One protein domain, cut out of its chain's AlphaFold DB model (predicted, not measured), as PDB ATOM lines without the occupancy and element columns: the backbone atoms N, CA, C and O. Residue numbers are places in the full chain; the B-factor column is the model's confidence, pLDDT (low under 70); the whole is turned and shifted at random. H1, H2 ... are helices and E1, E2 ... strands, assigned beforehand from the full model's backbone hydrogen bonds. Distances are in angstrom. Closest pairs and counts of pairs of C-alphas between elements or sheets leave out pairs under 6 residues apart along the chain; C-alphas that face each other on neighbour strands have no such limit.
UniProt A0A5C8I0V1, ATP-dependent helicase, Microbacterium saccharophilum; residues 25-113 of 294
ATOM      1  N   HIS A  25      35.178 -46.091  -0.348       78.75
ATOM      2  CA  HIS A  25      33.859 -46.611  -0.714       78.75
ATOM      3  C   HIS A  25      33.413 -47.780   0.171       78.75
ATOM      4  O   HIS A  25      32.286 -47.777   0.629       78.75
ATOM      5  N   ASP A  26      34.295 -48.729   0.490       83.69
ATOM      6  CA  ASP A  26      33.953 -49.874   1.347       83.69
ATOM      7  C   ASP A  26      33.589 -49.448   2.789       83.69
ATOM      8  O   ASP A  26      32.716 -50.035   3.430       83.69
ATOM      9  N   LEU A  27      34.226 -48.378   3.279       89.81
ATOM     10  CA  LEU A  27      33.939 -47.757   4.576       89.81
ATOM     11  C   LEU A  27      32.700 -46.852   4.518       89.81
ATOM     12  O   LEU A  27      31.946 -46.799   5.487       89.81
ATOM     13  N   LEU A  28      32.485 -46.175   3.386       90.69
ATOM     14  CA  LEU A  28      31.321 -45.324   3.127       90.69
ATOM     15  C   LEU A  28      30.040 -46.156   2.977       90.69
ATOM     16  O   LEU A  28      29.038 -45.871   3.623       90.69
ATOM     17  N   GLU A  29      30.075 -47.220   2.172       87.06
ATOM     18  CA  GLU A  29      28.975 -48.175   1.987       87.06
ATOM     19  C   GLU A  29      28.637 -48.898   3.294       87.06
ATOM     20  O   GLU A  29      27.468 -49.131   3.595       87.06
ATOM     21  N   GLY A  30      29.658 -49.220   4.095       85.38
ATOM     22  CA  GLY A  30      29.488 -49.796   5.427       85.38
ATOM     23  C   GLY A  30      28.983 -48.813   6.487       85.38
ATOM     24  O   GLY A  30      28.749 -49.239   7.614       85.38
ATOM     25  N   GLY A  31      28.850 -47.520   6.162       89.56
ATOM     26  CA  GLY A  31      28.437 -46.474   7.101       89.56
ATOM     27  C   GLY A  31      29.431 -46.223   8.237       89.56
ATOM     28  O   GLY A  31      29.076 -45.595   9.226       89.56
ATOM     29  N   LEU A  32      30.668 -46.716   8.122       91.94
ATOM     30  CA  LEU A  32      31.716 -46.470   9.115       91.94
ATOM     31  C   LEU A  32      32.244 -45.045   9.005       91.94
ATOM     32  O   LEU A  32      32.677 -44.469  10.000       91.94
ATOM     33  N   ILE A  33      32.211 -44.484   7.798       93.25
ATOM     34  CA  ILE A  33      32.561 -43.097   7.524       93.25
ATOM     35  C   ILE A  33      31.428 -42.478   6.711       93.25
ATOM     36  O   ILE A  33      30.925 -43.101   5.779       93.25
ATOM     37  N   LEU A  34      31.049 -41.244   7.029       94.44
ATOM     38  CA  LEU A  34      30.068 -40.474   6.271       94.44
ATOM     39  C   LEU A  34      30.788 -39.338   5.549       94.44
ATOM     40  O   LEU A  34      31.385 -38.466   6.175       94.44
ATOM     41  N   TRP A  35      30.757 -39.344   4.219       95.62
ATOM     42  CA  TRP A  35      31.389 -38.298   3.414       95.62
ATOM     43  C   TRP A  35      30.702 -36.935   3.622       95.62
ATOM     44  O   TRP A  35      29.485 -36.905   3.845       95.62
ATOM     45  N   PRO A  36      31.405 -35.789   3.481       93.50
ATOM     46  CA  PRO A  36      30.747 -34.489   3.519       93.50
ATOM     47  C   PRO A  36      29.644 -34.429   2.453       93.50
ATOM     48  O   PRO A  36      29.890 -34.697   1.284       93.50
ATOM     49  N   GLY A  37      28.418 -34.076   2.840       90.75
ATOM     50  CA  GLY A  37      27.278 -34.061   1.911       90.75
ATOM     51  C   GLY A  37      26.646 -35.432   1.624       90.75
ATOM     52  O   GLY A  37      25.678 -35.490   0.873       90.75
ATOM     53  N   GLY A  38      27.128 -36.512   2.249       91.19
ATOM     54  CA  GLY A  38      26.471 -37.824   2.258       91.19
ATOM     55  C   GLY A  38      26.709 -38.700   1.025       91.19
ATOM     56  O   GLY A  38      26.000 -39.685   0.843       91.19
ATOM     57  N   ALA A  39      27.680 -38.364   0.170       88.94
ATOM     58  CA  ALA A  39      28.015 -39.192  -0.987       88.94
ATOM     59  C   ALA A  39      28.663 -40.522  -0.560       88.94
ATOM     60  O   ALA A  39      29.628 -40.537   0.201       88.94
ATOM     61  N   THR A  40      28.164 -41.644  -1.072       87.38
ATOM     62  CA  THR A  40      28.769 -42.974  -0.865       87.38
ATOM     63  C   THR A  40      29.654 -43.400  -2.036       87.38
ATOM     64  O   THR A  40      30.597 -44.167  -1.856       87.38
ATOM     65  N   GLU A  41      29.396 -42.854  -3.227       86.94
ATOM     66  CA  GLU A  41      30.219 -43.023  -4.421       86.94
ATOM     67  C   GLU A  41      31.000 -41.734  -4.698       86.94
ATOM     68  O   GLU A  41      30.412 -40.658  -4.822       86.94
ATOM     69  N   LEU A  42      32.330 -41.841  -4.786       90.25
ATOM     70  CA  LEU A  42      33.211 -40.695  -5.007       90.25
ATOM     71  C   LEU A  42      33.777 -40.666  -6.425       90.25
ATOM     72  O   LEU A  42      34.230 -41.682  -6.967       90.25
ATOM     73  N   GLN A  43      33.843 -39.463  -6.991       91.31
ATOM     74  CA  GLN A  43      34.547 -39.195  -8.237       91.31
ATOM     75  C   GLN A  43      35.962 -38.690  -7.934       91.31
ATOM     76  O   GLN A  43      36.150 -37.561  -7.479       91.31
ATOM     77  N   VAL A  44      36.962 -39.538  -8.191       91.19
ATOM     78  CA  VAL A  44      38.369 -39.246  -7.886       91.19
ATOM     79  C   VAL A  44      39.059 -38.578  -9.077       91.19
ATOM     80  O   VAL A  44      39.117 -39.148 -10.166       91.19
ATOM     81  N   PHE A  45      39.634 -37.402  -8.845       90.00
ATOM     82  CA  PHE A  45      40.434 -36.629  -9.793       90.00
ATOM     83  C   PHE A  45      41.917 -36.635  -9.401       90.00
ATOM     84  O   PHE A  45      42.274 -36.814  -8.236       90.00
ATOM     85  N   ASP A  46      42.806 -36.398 -10.367       86.38
ATOM     86  CA  ASP A  46      44.248 -36.340 -10.086       86.38
ATOM     87  C   ASP A  46      44.632 -35.094  -9.287       86.38
ATOM     88  O   ASP A  46      45.489 -35.156  -8.411       86.38
ATOM     89  N   SER A  47      43.986 -33.962  -9.563       90.38
ATOM     90  CA  SER A  47      44.144 -32.741  -8.779       90.38
ATOM     91  C   SER A  47      42.934 -31.830  -8.942       90.38
ATOM     92  O   SER A  47      42.237 -31.873  -9.958       90.38
ATOM     93  N   TRP A  48      42.741 -30.921  -7.988       93.38
ATOM     94  CA  TRP A  48      41.711 -29.885  -8.091       93.38
ATOM     95  C   TRP A  48      41.895 -28.958  -9.298       93.38
ATOM     96  O   TRP A  48      40.913 -28.410  -9.797       93.38
ATOM     97  N   ALA A  49      43.120 -28.827  -9.818       90.81
ATOM     98  CA  ALA A  49      43.402 -28.027 -11.009       90.81
ATOM     99  C   ALA A  49      42.728 -28.575 -12.282       90.81
ATOM    100  O   ALA A  49      42.589 -27.844 -13.258       90.81
ATOM    101  N   ALA A  50      42.285 -29.839 -12.272       88.69
ATOM    102  CA  ALA A  50      41.494 -30.416 -13.357       88.69
ATOM    103  C   ALA A  50      40.052 -29.876 -13.402       88.69
ATOM    104  O   ALA A  50      39.414 -29.923 -14.450       88.69
ATOM    105  N   LEU A  51      39.537 -29.375 -12.274       88.62
ATOM    106  CA  LEU A  51      38.148 -28.935 -12.125       88.62
ATOM    107  C   LEU A  51      37.998 -27.418 -12.032       88.62
ATOM    108  O   LEU A  51      36.948 -26.879 -12.376       88.62
ATOM    109  N   ALA A  52      39.023 -26.723 -11.546       91.81
ATOM    110  CA  ALA A  52      38.967 -25.288 -11.320       91.81
ATOM    111  C   ALA A  52      40.333 -24.625 -11.504       91.81
ATOM    112  O   ALA A  52      41.387 -25.245 -11.355       91.81
ATOM    113  N   GLN A  53      40.310 -23.325 -11.803       90.94
ATOM    114  CA  GLN A  53      41.528 -22.538 -11.954       90.94
ATOM    115  C   GLN A  53      42.250 -22.365 -10.615       90.94
ATOM    116  O   GLN A  53      41.641 -22.091  -9.578       90.94
ATOM    117  N   GLN A  54      43.573 -22.495 -10.657       93.12
ATOM    118  CA  GLN A  54      44.432 -22.194  -9.520       93.12
ATOM    119  C   GLN A  54      44.629 -20.681  -9.377       93.12
ATOM    120  O   GLN A  54      44.753 -19.961 -10.366       93.12
ATOM    121  N   ALA A  55      44.735 -20.220  -8.137       91.44
ATOM    122  CA  ALA A  55      45.075 -18.852  -7.780       91.44
ATOM    123  C   ALA A  55      46.111 -18.848  -6.649       91.44
ATOM    124  O   ALA A  55      46.218 -19.804  -5.878       91.44
ATOM    125  N   TRP A  56      46.867 -17.758  -6.526       94.12
ATOM    126  CA  TRP A  56      47.629 -17.489  -5.310       94.12
ATOM    127  C   TRP A  56      46.650 -17.120  -4.200       94.12
ATOM    128  O   TRP A  56      46.022 -16.065  -4.246       94.12
ATOM    129  N   THR A  57      46.484 -18.012  -3.227       93.50
ATOM    130  CA  THR A  57      45.492 -17.843  -2.165       93.50
ATOM    131  C   THR A  57      45.961 -18.409  -0.827       93.50
ATOM    132  O   THR A  57      46.565 -19.485  -0.743       93.50
ATOM    133  N   SER A  58      45.639 -17.695   0.252       93.69
ATOM    134  CA  SER A  58      45.734 -18.183   1.633       93.69
ATOM    135  C   SER A  58      44.527 -19.035   2.042       93.69
ATOM    136  O   SER A  58      44.545 -19.647   3.104       93.69
ATOM    137  N   VAL A  59      43.483 -19.104   1.213       95.50
ATOM    138  CA  VAL A  59      42.269 -19.876   1.494       95.50
ATOM    139  C   VAL A  59      42.485 -21.333   1.087       95.50
ATOM    140  O   VAL A  59      42.419 -21.674  -0.097       95.50
ATOM    141  N   GLY A  60      42.753 -22.186   2.070       94.50
ATOM    142  CA  GLY A  60      42.836 -23.637   1.935       94.50
ATOM    143  C   GLY A  60      41.552 -24.338   2.381       94.50
ATOM    144  O   GLY A  60      40.534 -23.705   2.668       94.50
ATOM    145  N   TYR A  61      41.604 -25.664   2.462       95.81
ATOM    146  CA  TYR A  61      40.540 -26.485   3.036       95.81
ATOM    147  C   TYR A  61      41.142 -27.609   3.883       95.81
ATOM    148  O   TYR A  61      42.315 -27.945   3.723       95.81
ATOM    149  N   ALA A  62      40.325 -28.188   4.756       93.69
ATOM    150  CA  ALA A  62      40.653 -29.399   5.492       93.69
ATOM    151  C   ALA A  62      39.448 -30.345   5.527       93.69
ATOM    152  O   ALA A  62      38.296 -29.901   5.570       93.69
ATOM    153  N   LEU A  63      39.743 -31.645   5.524       93.88
ATOM    154  CA  LEU A  63      38.813 -32.702   5.902       93.88
ATOM    155  C   LEU A  63      39.138 -33.103   7.338       93.88
ATOM    156  O   LEU A  63      40.265 -33.503   7.622       93.88
ATOM    157  N   VAL A  64      38.168 -32.961   8.235       93.62
ATOM    158  CA  VAL A  64      38.298 -33.356   9.643       93.62
ATOM    159  C   VAL A  64      37.240 -34.395   9.984       93.62
ATOM    160  O   VAL A  64      36.151 -34.373   9.411       93.62
ATOM    161  N   ALA A  65      37.562 -35.309  10.895       92.88
ATOM    162  CA  ALA A  65      36.594 -36.263  11.419       92.88
ATOM    163  C   ALA A  65      35.822 -35.644  12.596       92.88
ATOM    164  O   ALA A  65      36.426 -35.083  13.511       92.88
ATOM    165  N   ASP A  66      34.501 -35.778  12.567       92.81
ATOM    166  CA  ASP A  66      33.563 -35.497  13.651       92.81
ATOM    167  C   ASP A  66      32.747 -36.773  13.904       92.81
ATOM    168  O   ASP A  66      31.745 -37.047  13.244       92.81
ATOM    169  N   GLY A  67      33.264 -37.628  14.791       90.44
ATOM    170  CA  GLY A  67      32.749 -38.985  14.968       90.44
ATOM    171  C   GLY A  67      32.932 -39.836  13.706       90.44
ATOM    172  O   GLY A  67      34.059 -40.079  13.266       90.44
ATOM    173  N   ASP A  68      31.822 -40.311  13.141       91.50
ATOM    174  CA  ASP A  68      31.790 -41.029  11.865       91.50
ATOM    175  C   ASP A  68      31.730 -40.100  10.647       91.50
ATOM    176  O   ASP A  68      32.080 -40.515   9.539       91.50
ATOM    177  N   ALA A  69      31.351 -38.837  10.834       94.19
ATOM    178  CA  ALA A  69      31.201 -37.878   9.759       94.19
ATOM    179  C   ALA A  69      32.516 -37.181   9.413       94.19
ATOM    180  O   ALA A  69      33.273 -36.728  10.267       94.19
ATOM    181  N   LEU A  70      32.768 -37.031   8.120       95.12
ATOM    182  CA  LEU A  70      33.800 -36.155   7.599       95.12
ATOM    183  C   LEU A  70      33.203 -34.772   7.357       95.12
ATOM    184  O   LEU A  70      32.192 -34.611   6.667       95.12
ATOM    185  N   VAL A  71      33.879 -33.750   7.868       95.38
ATOM    186  CA  VAL A  71      33.503 -32.351   7.690       95.38
ATOM    187  C   VAL A  71      34.542 -31.667   6.810       95.38
ATOM    188  O   VAL A  71      35.708 -31.527   7.174       95.38
ATOM    189  N   ALA A  72      34.103 -31.220   5.632       95.81
ATOM    190  CA  ALA A  72      34.888 -30.344   4.769       95.81
ATOM    191  C   ALA A  72      34.687 -28.885   5.195       95.81
ATOM    192  O   ALA A  72      33.570 -28.349   5.107       95.81
ATOM    193  N   GLN A  73      35.774 -28.242   5.614       95.06
ATOM    194  CA  GLN A  73      35.776 -26.851   6.058       95.06
ATOM    195  C   GLN A  73      36.829 -26.018   5.330       95.06
ATOM    196  O   GLN A  73      37.909 -26.495   4.982       95.06
ATOM    197  N   VAL A  74      36.490 -24.751   5.090       95.94
ATOM    198  CA  VAL A  74      37.426 -23.759   4.557       95.94
ATOM    199  C   VAL A  74      38.341 -23.315   5.692       95.94
ATOM    200  O   VAL A  74      37.861 -23.030   6.787       95.94
ATOM    201  N   GLN A  75      39.639 -23.218   5.423       93.88
ATOM    202  CA  GLN A  75      40.623 -22.723   6.382       93.88
ATOM    203  C   GLN A  75      41.429 -21.566   5.794       93.88
ATOM    204  O   GLN A  75      41.687 -21.512   4.591       93.88
ATOM    205  N   PHE A  76      41.848 -20.645   6.658       92.56
ATOM    206  CA  PHE A  76      42.760 -19.566   6.297       92.56
ATOM    207  C   PHE A  76      44.162 -19.913   6.781       92.56
ATOM    208  O   PHE A  76      44.377 -20.170   7.962       92.56
ATOM    209  N   GLU A  77      45.115 -19.918   5.862       90.81
ATOM    210  CA  GLU A  77      46.509 -20.241   6.134       90.81
ATOM    211  C   GLU A  77      47.363 -18.970   6.169       90.81
ATOM    212  O   GLU A  77      47.127 -18.025   5.417       90.81
ATOM    213  N   GLY A  78      48.398 -18.949   7.014       87.06
ATOM    214  CA  GLY A  78      49.270 -17.777   7.179       87.06
ATOM    215  C   GLY A  78      50.112 -17.422   5.945       87.06
ATOM    216  O   GLY A  78      50.676 -16.334   5.878       87.06
ATOM    217  N   THR A  79      50.190 -18.314   4.954       88.31
ATOM    218  CA  THR A  79      50.958 -18.111   3.719       88.31
ATOM    219  C   THR A  79      50.111 -18.401   2.490       88.31
ATOM    220  O   THR A  79      49.444 -19.435   2.423       88.31
ATOM    221  N   SER A  80      50.186 -17.521   1.491       89.94
ATOM    222  CA  SER A  80      49.572 -17.747   0.182       89.94
ATOM    223  C   SER A  80      50.350 -18.796  -0.615       89.94
ATOM    224  O   SER A  80      51.580 -18.813  -0.586       89.94
ATOM    225  N   ARG A  81      49.634 -19.672  -1.326       90.12
ATOM    226  CA  ARG A  81      50.203 -20.698  -2.215       90.12
ATOM    227  C   ARG A  81      49.394 -20.765  -3.505       90.12
ATOM    228  O   ARG A  81      48.204 -20.446  -3.499       90.12
ATOM    229  N   GLN A  82      50.015 -21.201  -4.599       92.56
ATOM    230  CA  GLN A  82      49.311 -21.448  -5.859       92.56
ATOM    231  C   GLN A  82      48.502 -22.753  -5.767       92.56
ATOM    232  O   GLN A  82      49.074 -23.839  -5.739       92.56
ATOM    233  N   ARG A  83      47.169 -22.649  -5.689       91.31
ATOM    234  CA  ARG A  83      46.236 -23.790  -5.573       91.31
ATOM    235  C   ARG A  83      44.813 -23.388  -5.957       91.31
ATOM    236  O   ARG A  83      44.531 -22.210  -6.143       91.31
ATOM    237  N   VAL A  84      43.893 -24.346  -6.028       94.06
ATOM    238  CA  VAL A  84      42.459 -24.026  -6.081       94.06
ATOM    239  C   VAL A  84      42.008 -23.555  -4.688       94.06
ATOM    240  O   VAL A  84      42.286 -24.255  -3.712       94.06
ATOM    241  N   PRO A  85      41.354 -22.384  -4.555       96.19
ATOM    242  CA  PRO A  85      40.866 -21.894  -3.269       96.19
ATOM    243  C   PRO A  85      39.935 -22.885  -2.571       96.19
ATOM    244  O   PRO A  85      39.031 -23.443  -3.193       96.19
ATOM    245  N   GLY A  86      40.088 -23.039  -1.255       95.50
ATOM    246  CA  GLY A  86      39.239 -23.934  -0.464       95.50
ATOM    247  C   GLY A  86      37.746 -23.608  -0.538       95.50
ATOM    248  O   GLY A  86      36.916 -24.510  -0.479       95.50
ATOM    249  N   SER A  87      37.392 -22.338  -0.759       95.75
ATOM    250  CA  SER A  87      36.008 -21.907  -0.999       95.75
ATOM    251  C   SER A  87      35.377 -22.517  -2.256       95.75
ATOM    252  O   SER A  87      34.157 -22.633  -2.317       95.75
ATOM    253  N   ILE A  88      36.190 -22.930  -3.235       96.56
ATOM    254  CA  ILE A  88      35.754 -23.663  -4.432       96.56
ATOM    255  C   ILE A  88      35.796 -25.174  -4.175       96.56
ATOM    256  O   ILE A  88      34.883 -25.892  -4.577       96.56
ATOM    257  N   VAL A  89      36.828 -25.658  -3.477       96.94
ATOM    258  CA  VAL A  89      37.018 -27.091  -3.205       96.94
ATOM    259  C   VAL A  89      35.930 -27.663  -2.291       96.94
ATOM    260  O   VAL A  89      35.389 -28.726  -2.578       96.94
ATOM    261  N   VAL A  90      35.561 -26.971  -1.209       97.06
ATOM    262  CA  VAL A  90      34.612 -27.494  -0.208       97.06
ATOM    263  C   VAL A  90      33.229 -27.828  -0.799       97.06
ATOM    264  O   VAL A  90      32.719 -28.911  -0.505       97.06
ATOM    265  N   PRO A  91      32.602 -26.980  -1.640       96.69
ATOM    266  CA  PRO A  91      31.374 -27.354  -2.342       96.69
ATOM    267  C   PRO A  91      31.521 -28.588  -3.244       96.69
ATOM    268  O   PRO A  91      30.612 -29.412  -3.278       96.69
ATOM    269  N   LEU A  92      32.655 -28.741  -3.940       96.44
ATOM    270  CA  LEU A  92      32.921 -29.899  -4.801       96.44
ATOM    271  C   LEU A  92      33.089 -31.185  -3.982       96.44
ATOM    272  O   LEU A  92      32.498 -32.205  -4.333       96.44
ATOM    273  N   LEU A  93      33.810 -31.115  -2.856       95.94
ATOM    274  CA  LEU A  93      33.891 -32.204  -1.880       95.94
ATOM    275  C   LEU A  93      32.495 -32.640  -1.442       95.94
ATOM    276  O   LEU A  93      32.174 -33.819  -1.520       95.94
ATOM    277  N   ARG A  94      31.624 -31.695  -1.066       95.56
ATOM    278  CA  ARG A  94      30.242 -32.002  -0.654       95.56
ATOM    279  C   ARG A  94      29.389 -32.636  -1.755       95.56
ATOM    280  O   ARG A  94      28.405 -33.297  -1.445       95.56
ATOM    281  N   ALA A  95      29.752 -32.432  -3.017       94.31
ATOM    282  CA  ALA A  95      29.098 -33.050  -4.166       94.31
ATOM    283  C   ALA A  95      29.664 -34.442  -4.520       94.31
ATOM    284  O   ALA A  95      29.207 -35.045  -5.486       94.31
ATOM    285  N   GLY A  96      30.651 -34.951  -3.770       92.94
ATOM    286  CA  GLY A  96      31.260 -36.268  -3.990       92.94
ATOM    287  C   GLY A  96      32.494 -36.270  -4.900       92.94
ATOM    288  O   GLY A  96      33.011 -37.339  -5.217       92.94
ATOM    289  N   ALA A  97      33.001 -35.105  -5.319       94.25
ATOM    290  CA  ALA A  97      34.293 -35.021  -6.003       94.25
ATOM    291  C   ALA A  97      35.433 -35.035  -4.979       94.25
ATOM    292  O   ALA A  97      35.335 -34.388  -3.941       94.25
ATOM    293  N   CYS A  98      36.538 -35.717  -5.261       94.62
ATOM    294  CA  CYS A  98      37.723 -35.689  -4.405       94.62
ATOM    295  C   CYS A  98      38.999 -35.908  -5.215       94.62
ATOM    296  O   CYS A  98      38.954 -36.324  -6.370       94.62
ATOM    297  N   THR A  99      40.154 -35.659  -4.613       92.94
ATOM    298  CA  THR A  99      41.458 -35.997  -5.190       92.94
ATOM    299  C   THR A  99      42.065 -37.232  -4.537       92.94
ATOM    300  O   THR A  99      41.563 -37.745  -3.535       92.94
ATOM    301  N   ARG A 100      43.176 -37.725  -5.094       88.62
ATOM    302  CA  ARG A 100      43.959 -38.801  -4.468       88.62
ATOM    303  C   ARG A 100      44.481 -38.398  -3.085       88.62
ATOM    304  O   ARG A 100      44.482 -39.229  -2.182       88.62
ATOM    305  N   ASP A 101      44.859 -37.134  -2.912       89.00
ATOM    306  CA  ASP A 101      45.323 -36.612  -1.624       89.00
ATOM    307  C   ASP A 101      44.190 -36.586  -0.592       89.00
ATOM    308  O   ASP A 101      44.401 -36.969   0.556       89.00
ATOM    309  N   ASP A 102      42.965 -36.243  -1.009       93.00
ATOM    310  CA  ASP A 102      41.782 -36.309  -0.137       93.00
ATOM    311  C   ASP A 102      41.481 -37.742   0.300       93.00
ATOM    312  O   ASP A 102      41.198 -37.994   1.469       93.00
ATOM    313  N   VAL A 103      41.590 -38.703  -0.624       90.94
ATOM    314  CA  VAL A 103      41.446 -40.127  -0.298       90.94
ATOM    315  C   VAL A 103      42.497 -40.554   0.725       90.94
ATOM    316  O   VAL A 103      42.157 -41.242   1.685       90.94
ATOM    317  N   ARG A 104      43.758 -40.129   0.568       90.69
ATOM    318  CA  ARG A 104      44.823 -40.422   1.541       90.69
ATOM    319  C   ARG A 104      44.543 -39.780   2.899       90.69
ATOM    320  O   ARG A 104      44.701 -40.451   3.914       90.69
ATOM    321  N   ALA A 105      44.070 -38.536   2.926       91.38
ATOM    322  CA  ALA A 105      43.684 -37.858   4.161       91.38
ATOM    323  C   ALA A 105      42.556 -38.609   4.888       91.38
ATOM    324  O   ALA A 105      42.645 -38.854   6.088       91.38
ATOM    325  N   VAL A 106      41.531 -39.052   4.155       92.12
ATOM    326  CA  VAL A 106      40.430 -39.842   4.724       92.12
ATOM    327  C   VAL A 106      40.895 -41.210   5.199       92.12
ATOM    328  O   VAL A 106      40.485 -41.641   6.270       92.12
ATOM    329  N   MET A 107      41.778 -41.882   4.460       91.62
ATOM    330  CA  MET A 107      42.364 -43.147   4.908       91.62
ATOM    331  C   MET A 107      43.183 -42.971   6.191       91.62
ATOM    332  O   MET A 107      43.085 -43.815   7.073       91.62
ATOM    333  N   ALA A 108      43.938 -41.879   6.337       92.25
ATOM    334  CA  ALA A 108      44.663 -41.593   7.573       92.25
ATOM    335  C   ALA A 108      43.705 -41.431   8.766       92.25
ATOM    336  O   ALA A 108      43.878 -42.110   9.775       92.25
ATOM    337  N   LEU A 109      42.642 -40.631   8.605       92.31
ATOM    338  CA  LEU A 109      41.597 -40.464   9.625       92.31
ATOM    339  C   LEU A 109      40.879 -41.787   9.943       92.31
ATOM    340  O   LEU A 109      40.597 -42.085  11.100       92.31
ATOM    341  N   ALA A 110      40.593 -42.597   8.921       92.31
ATOM    342  CA  ALA A 110      39.959 -43.903   9.075       92.31
ATOM    343  C   ALA A 110      40.830 -44.853   9.899       92.31
ATOM    344  O   ALA A 110      40.344 -45.535  10.796       92.31
ATOM    345  N   LEU A 111      42.131 -44.893   9.614       92.00
ATOM    346  CA  LEU A 111      43.060 -45.770  10.312       92.00
ATOM    347  C   LEU A 111      43.255 -45.379  11.777       92.00
ATOM    348  O   LEU A 111      43.751 -46.204  12.538       92.00
ATOM    349  N   ASP A 112      42.877 -44.176  12.207       93.25
ATOM    350  CA  ASP A 112      42.899 -43.794  13.627       93.25
ATOM    351  C   ASP A 112      41.735 -44.411  14.422       93.25
ATOM    352  O   ASP A 112      41.721 -44.360  15.652       93.25
ATOM    353  N   ARG A 113      40.776 -45.054  13.740       93.19
ATOM    354  CA  ARG A 113      39.605 -45.679  14.356       93.19
ATOM    355  C   ARG A 113      39.664 -47.217  14.308       93.19
ATOM    356  O   ARG A 113      39.813 -47.785  13.222       93.19
TER     357      ARG A 113
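AT A GLANCE: This is residues 25 to 113 of the 294 residues of the protein "ATP-dependent helicase" of Microbacterium saccharophilum (UniProt A0A5C8I0V1). A long two-stranded ribbon, the hairpin of E2 and E3, makes one long wall of the domain; H2 packs on it around Gly 60 and Val 74, and H3 runs from the short strand pair E1 and E4 to E2 near the hairpin's turn. H1 lies out at one end of the length, and Trp 56 of E2 lies at the other. The printed part has 89 residues with three named helices and four named strands, in the order H1, E1, E2, E3, H2, E4, H3; E2 and E3 form an antiparallel sheet, E1 and E4 a parallel one, and the class is mixed, helices and strands. The whole is compact, with a radius of gyration of the C-alphas of 12.9 A, yet elongated, spanning 38 by 24 by 18 A.

HOW THE PARTS SIT: E2, residues 55 to 66, and E3, residues 69 to 83, form an antiparallel hairpin, their directions at 155 degrees. N 62 and O 73 are 3.0 A apart and N 71 and O 64 2.8 A, within hydrogen-bond range. E2 bends by 61 degrees at residue 58, and E3 by 124 degrees at residue 80. The closest C-alphas of E2 and H2, residues 86 to 94, are those of Gly 60 and Gly 86, 4.3 A apart; for E3 and H2 they are those of Val 74 and Gly 86, 5.3 A apart. The closest C-alphas of E2 and H3, residues 100 to 111, are those of Ala 65 and Leu 109, 6.8 A apart. E1, residues 43 to 45, and E4, residues 97 to 99, are parallel neighbours at 37 degrees, with N 45 and O 98 within hydrogen-bond range at 2.8 A. The closest C-alphas of E1 and H3 are those of Val 44 and Arg 100, 6.6 A apart. H2 and H3 are apart, and so are H2 and H1, residues 25 to 29. Every O i to N i+4 pair is within hydrogen-bond range in H1 and H3, and 3 of 5 are in H2.

IN THESE COORDINATES: E2 is 29.5 A from first to last C-alpha, E3 25.7 A, H3 16.4 A and H2 12.1 A. H1 begins at C-alpha 25, (33.859, -46.611, -0.714), E2 at C-alpha 55, (45.075, -18.852, -7.780), and H3 ends at C-alpha 111, (43.060, -45.770, 10.312).

THE WHOLE: The two C-alphas farthest apart, those of Gly 30 and Trp 56, are 38.6 A apart. The link from H1 to E1, residues 30 to 42, is long. The printed part has no cut, its mean pLDDT is 92.1, and no printed residue is under 70.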